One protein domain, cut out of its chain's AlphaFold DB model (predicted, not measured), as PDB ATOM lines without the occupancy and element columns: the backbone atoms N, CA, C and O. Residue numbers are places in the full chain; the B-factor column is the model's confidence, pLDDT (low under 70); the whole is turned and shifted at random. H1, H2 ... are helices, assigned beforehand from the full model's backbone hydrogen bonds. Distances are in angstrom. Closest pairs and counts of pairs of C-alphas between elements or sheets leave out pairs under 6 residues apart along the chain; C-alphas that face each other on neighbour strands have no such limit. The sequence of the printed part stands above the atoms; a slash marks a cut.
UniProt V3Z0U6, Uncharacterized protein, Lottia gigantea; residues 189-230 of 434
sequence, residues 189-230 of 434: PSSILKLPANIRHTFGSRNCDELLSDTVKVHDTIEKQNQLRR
ATOM      1  N   PRO A 189     309.228  -5.219 548.319       65.56
ATOM      2  CA  PRO A 189     308.728  -5.421 549.671       65.56
ATOM      3  C   PRO A 189     307.770  -4.278 550.029       65.56
ATOM      4  O   PRO A 189     308.156  -3.114 550.078       65.56
ATOM      5  N   SER A 190     306.496  -4.604 550.237       70.50
ATOM      6  CA  SER A 190     305.501  -3.631 550.675       70.50
ATOM      7  C   SER A 190     305.817  -3.203 552.109       70.50
ATOM      8  O   SER A 190     305.876  -4.055 552.997       70.50
ATOM      9  N   SER A 191     305.986  -1.899 552.341       78.38
ATOM     10  CA  SER A 191     306.178  -1.321 553.676       78.38
ATOM     11  C   SER A 191     305.090  -1.790 554.650       78.38
ATOM     12  O   SER A 191     303.903  -1.721 554.322       78.38
ATOM     13  N   ILE A 192     305.469  -2.179 555.868       80.94
ATOM     14  CA  ILE A 192     304.525  -2.653 556.899       80.94
ATOM     15  C   ILE A 192     303.594  -1.530 557.376       80.94
ATOM     16  O   ILE A 192     302.439  -1.766 557.729       80.94
ATOM     17  N   LEU A 193     304.084  -0.287 557.361       82.38
ATOM     18  CA  LEU A 193     303.327   0.904 557.732       82.38
ATOM     19  C   LEU A 193     302.982   1.712 556.482       82.38
ATOM     20  O   LEU A 193     303.864   2.198 555.777       82.38
ATOM     21  N   LYS A 194     301.682   1.890 556.223       86.94
ATOM     22  CA  LYS A 194     301.198   2.667 555.079       86.94
ATOM     23  C   LYS A 194     301.391   4.162 555.344       86.94
ATOM     24  O   LYS A 194     300.543   4.811 555.951       86.94
ATOM     25  N   LEU A 195     302.522   4.705 554.896       87.06
ATOM     26  CA  LEU A 195     302.789   6.141 554.963       87.06
ATOM     27  C   LEU A 195     301.968   6.913 553.910       87.06
ATOM     28  O   LEU A 195     301.815   6.437 552.780       87.06
ATOM     29  N   PRO A 196     301.477   8.124 554.229       88.81
ATOM     30  CA  PRO A 196     300.837   8.991 553.246       88.81
ATOM     31  C   PRO A 196     301.829   9.425 552.154       88.81
ATOM     32  O   PRO A 196     303.018   9.627 552.415       88.81
ATOM     33  N   ALA A 197     301.331   9.606 550.925       85.69
ATOM     34  CA  ALA A 197     302.153   9.861 549.737       85.69
ATOM     35  C   ALA A 197     303.074  11.088 549.863       85.69
ATOM     36  O   ALA A 197     304.201  11.047 549.380       85.69
ATOM     37  N   ASN A 198     302.636  12.139 550.568       89.38
ATOM     38  CA  ASN A 198     303.445  13.343 550.790       89.38
ATOM     39  C   ASN A 198     304.768  13.020 551.514       89.38
ATOM     40  O   ASN A 198     305.834  13.452 551.093       89.38
ATOM     41  N   ILE A 199     304.711  12.172 552.546       87.69
ATOM     42  CA  ILE A 199     305.897  11.753 553.309       87.69
ATOM     43  C   ILE A 199     306.758  10.796 552.475       87.69
ATOM     44  O   ILE A 199     307.982  10.901 552.464       87.69
ATOM     45  N   ARG A 200     306.133   9.882 551.719       89.81
ATOM     46  CA  ARG A 200     306.876   8.977 550.823       89.81
ATOM     47  C   ARG A 200     307.649   9.749 549.750       89.81
ATOM     48  O   ARG A 200     308.758   9.356 549.411       89.81
ATOM     49  N   HIS A 201     307.101  10.854 549.243       85.00
ATOM     50  CA  HIS A 201     307.779  11.700 548.262       85.00
ATOM     51  C   HIS A 201     308.990  12.434 548.857       85.00
ATOM     52  O   HIS A 201     310.048  12.452 548.238       85.00
ATOM     53  N   THR A 202     308.876  12.999 550.065       90.62
ATOM     54  CA  THR A 202     309.970  13.782 550.669       90.62
ATOM     55  C   THR A 202     311.197  12.947 551.026       90.62
ATOM     56  O   THR A 202     312.315  13.442 550.931       90.62
ATOM     57  N   PHE A 203     311.003  11.695 551.447       88.06
ATOM     58  CA  PHE A 203     312.093  10.816 551.898       88.06
ATOM     59  C   PHE A 203     312.512   9.765 550.854       88.06
ATOM     60  O   PHE A 203     313.500   9.056 551.051       88.06
ATOM     61  N   GLY A 204     311.788   9.698 549.734       90.25
ATOM     62  CA  GLY A 204     311.946   8.688 548.694       90.25
ATOM     63  C   GLY A 204     311.166   7.414 549.020       90.25
ATOM     64  O   GLY A 204     311.394   6.771 550.044       90.25
ATOM     65  N   SER A 205     310.271   7.009 548.115       89.12
ATOM     66  CA  SER A 205     309.394   5.842 548.292       89.12
ATOM     67  C   SER A 205     310.181   4.560 548.561       89.12
ATOM     68  O   SER A 205     309.876   3.849 549.511       89.12
ATOM     69  N   ARG A 206     311.245   4.321 547.788       88.94
ATOM     70  CA  ARG A 206     312.108   3.142 547.926       88.94
ATOM     71  C   ARG A 206     312.815   3.077 549.281       88.94
ATOM     72  O   ARG A 206     312.854   2.016 549.890       88.94
ATOM     73  N   ASN A 207     313.323   4.210 549.764       89.25
ATOM     74  CA  ASN A 207     314.000   4.279 551.060       89.25
ATOM     75  C   ASN A 207     313.008   4.052 552.204       89.25
ATOM     76  O   ASN A 207     313.325   3.362 553.167       89.25
ATOM     77  N   CYS A 208     311.796   4.609 552.101       89.12
ATOM     78  CA  CYS A 208     310.735   4.333 553.064       89.12
ATOM     79  C   CYS A 208     310.358   2.849 553.077       89.12
ATOM     80  O   CYS A 208     310.208   2.290 554.157       89.12
ATOM     81  N   ASP A 209     310.227   2.217 551.912       89.50
ATOM     82  CA  ASP A 209     309.831   0.812 551.813       89.50
ATOM     83  C   ASP A 209     310.925  -0.128 552.361       89.50
ATOM     84  O   ASP A 209     310.602  -1.070 553.079       89.50
ATOM     85  N   GLU A 210     312.208   0.175 552.125       90.69
ATOM     86  CA  GLU A 210     313.360  -0.559 552.680       90.69
ATOM     87  C   GLU A 210     313.522  -0.358 554.198       90.69
ATOM     88  O   GLU A 210     313.778  -1.303 554.941       90.69
ATOM     89  N   LEU A 211     313.335   0.863 554.705       89.12
ATOM     90  CA  LEU A 211     313.435   1.133 556.146       89.12
ATOM     91  C   LEU A 211     312.234   0.586 556.928       89.12
ATOM     92  O   LEU A 211     312.369   0.234 558.100       89.12
ATOM     93  N   LEU A 212     311.063   0.519 556.291       91.12
ATOM     94  CA  LEU A 212     309.823   0.018 556.881       91.12
ATOM     95  C   LEU A 212     309.529  -1.444 556.536       91.12
ATOM     96  O   LEU A 212     308.441  -1.910 556.879       91.12
ATOM     97  N   SER A 213     310.439  -2.165 555.869       92.19
ATOM     98  CA  SER A 213     310.339  -3.620 555.692       92.19
ATOM     99  C   SER A 213     310.849  -4.389 556.914       92.19
ATOM    100  O   SER A 213     310.371  -5.487 557.194       92.19
ATOM    101  N   ASP A 214     311.777  -3.805 557.678       93.25
ATOM    102  CA  ASP A 214     312.362  -4.430 558.867       93.25
ATOM    103  C   ASP A 214     311.486  -4.198 560.112       93.25
ATOM    104  O   ASP A 214     311.689  -3.242 560.866       93.25
ATOM    105  N   THR A 215     310.534  -5.108 560.370       89.50
ATOM    106  CA  THR A 215     309.641  -5.075 561.555       89.50
ATOM    107  C   THR A 215     310.400  -4.830 562.862       89.50
ATOM    108  O   THR A 215     310.003  -3.989 563.666       89.50
ATOM    109  N   VAL A 216     311.504  -5.556 563.064       92.69
ATOM    110  CA  VAL A 216     312.286  -5.556 564.307       92.69
ATOM    111  C   VAL A 216     312.922  -4.189 564.546       92.69
ATOM    112  O   VAL A 216     312.785  -3.627 565.626       92.69
ATOM    113  N   LYS A 217     313.542  -3.594 563.519       91.50
ATOM    114  CA  LYS A 217     314.172  -2.270 563.638       91.50
ATOM    115  C   LYS A 217     313.138  -1.175 563.877       91.50
ATOM    116  O   LYS A 217     313.385  -0.260 564.662       91.50
ATOM    117  N   VAL A 218     311.979  -1.257 563.222       92.62
ATOM    118  CA  VAL A 218     310.881  -0.305 563.439       92.62
ATOM    119  C   VAL A 218     310.367  -0.405 564.875       92.62
ATOM    120  O   VAL A 218     310.233   0.613 565.548       92.62
ATOM    121  N   HIS A 219     310.153  -1.616 565.385       92.44
ATOM    122  CA  HIS A 219     309.708  -1.806 566.762       92.44
ATOM    123  C   HIS A 219     310.750  -1.310 567.775       92.44
ATOM    124  O   HIS A 219     310.419  -0.515 568.653       92.44
ATOM    125  N   ASP A 220     312.024  -1.669 567.596       95.25
ATOM    126  CA  ASP A 220     313.128  -1.230 568.456       95.25
ATOM    127  C   ASP A 220     313.288   0.296 568.469       95.25
ATOM    128  O   ASP A 220     313.586   0.895 569.504       95.25
ATOM    129  N   THR A 221     313.120   0.954 567.320       90.81
ATOM    130  CA  THR A 221     313.219   2.418 567.226       90.81
ATOM    131  C   THR A 221     312.029   3.108 567.875       90.81
ATOM    132  O   THR A 221     312.234   4.091 568.590       90.81
ATOM    133  N   ILE A 222     310.814   2.575 567.713       91.00
ATOM    134  CA  ILE A 222     309.621   3.053 568.422       91.00
ATOM    135  C   ILE A 222     309.796   2.871 569.931       91.00
ATOM    136  O   ILE A 222     309.521   3.798 570.689       91.00
ATOM    137  N   GLU A 223     310.303   1.727 570.391       92.31
ATOM    138  CA  GLU A 223     310.574   1.492 571.809       92.31
ATOM    139  C   GLU A 223     311.652   2.424 572.358       92.31
ATOM    140  O   GLU A 223     311.442   3.036 573.403       92.31
ATOM    141  N   LYS A 224     312.774   2.605 571.651       91.94
ATOM    142  CA  LYS A 224     313.823   3.564 572.036       91.94
ATOM    143  C   LYS A 224     313.283   4.985 572.084       91.94
ATOM    144  O   LYS A 224     313.547   5.710 573.041       91.94
ATOM    145  N   GLN A 225     312.493   5.390 571.092       86.81
ATOM    146  CA  GLN A 225     311.870   6.706 571.081       86.81
ATOM    147  C   GLN A 225     310.871   6.845 572.227       86.81
ATOM    148  O   GLN A 225     310.864   7.881 572.878       86.81
ATOM    149  N   ASN A 226     310.083   5.812 572.528       85.12
ATOM    150  CA  ASN A 226     309.187   5.789 573.678       85.12
ATOM    151  C   ASN A 226     309.957   5.829 574.996       85.12
ATOM    152  O   ASN A 226     309.492   6.484 575.912       85.12
ATOM    153  N   GLN A 227     311.130   5.203 575.106       82.62
ATOM    154  CA  GLN A 227     311.997   5.286 576.286       82.62
ATOM    155  C   GLN A 227     312.630   6.674 576.449       82.62
ATOM    156  O   GLN A 227     312.714   7.161 577.570       82.62
ATOM    157  N   LEU A 228     313.021   7.336 575.356       78.12
ATOM    158  CA  LEU A 228     313.508   8.724 575.368       78.12
ATOM    159  C   LEU A 228     312.379   9.735 575.618       78.12
ATOM    160  O   LEU A 228     312.589  10.764 576.254       78.12
ATOM    161  N   ARG A 229     311.180   9.440 575.104       71.31
ATOM    162  CA  ARG A 229     309.946  10.204 575.315       71.31
ATOM    163  C   ARG A 229     309.247   9.857 576.609       71.31
ATOM    164  O   ARG A 229     308.300  10.572 576.939       71.31
ATOM    165  N   ARG A 230     309.666   8.805 577.333       61.94
ATOM    166  CA  ARG A 230     309.185   8.582 578.695       61.94
ATOM    167  C   ARG A 230     309.434   9.918 579.356       61.94
ATOM    168  O   ARG A 230     310.588  10.362 579.346       61.94
TER     169      ARG A 230
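What this domain is: This is residues 189 to 230 of the 434 residues of an uncharacterized protein of Lottia gigantea (UniProt V3Z0U6). Two short helices, H1 and H2, set crosswise and joined at a corner, make a small head with an unnamed stretch, residues 189 to 196, passing along one side of H2 on its way to H1. From the far end of H2 the longer helix H3 leads away as an arm, and residues 219 to 230, of which 219 to 229 belong to H3, stick out free of the rest. The printed part has 42 residues with three named helices in the order H1, H2, H3 and no named strand, and its class is all helix. The whole is only just loose, close to compact, with a radius of gyration of the C-alphas of 11.4 A, and its elongated outline spans 30 by 19 by 13 A.

Where its parts are: The printed part begins at Pro 189, with its C-alpha at (308.728, -5.421, 549.671), and residues 189 to 196 hold no named element. H1 is residues 197 to 203, 10.2 A from first to last C-alpha, and begins at C-alpha 197, (302.153, 9.861, 549.737). H2 follows as residues 205 to 211, 10.0 A long from first to last C-alpha. H3, the longest helix, is residues 215 to 229 and measures 20.6 A from first to last C-alpha, ending at C-alpha 229, (309.946, 10.204, 575.315).

How they stand to each other: H1 and H2 are close but not clearly touching, their closest C-alphas being those of Arg 200 and Cys 208, 6.4 A apart. Their lines stand at 70.0 degrees, only just about perpendicular. H2 and H3 are close but not clearly touching too, with the closest C-alphas, those of Leu 211 and Val 218, 7.9 A apart. The lines of H2 and H3 are about perpendicular, at 80 degrees, and their centres are 17.7 A apart. H1 and H3 are apart. In H1, H2 and H3 every O i to N i+4 pair is within hydrogen-bond range.

The domain as a whole: The two C-alphas farthest apart are those of Pro 189 and Arg 230, the first and last printed residues, at 32.2 A. Without the stretch that stands free, the body has 30 residues and spans 25 by 14 by 13 A, with a radius of gyration of 8.6 A. The links from H1 to H2, with 1 residue between them, and from H2 to H3, with 3 residues, are both tight. The printed part has no cut. The mean pLDDT of the printed part is 86.6, and the model's confidence is under 70 at residue 189 and residue 230.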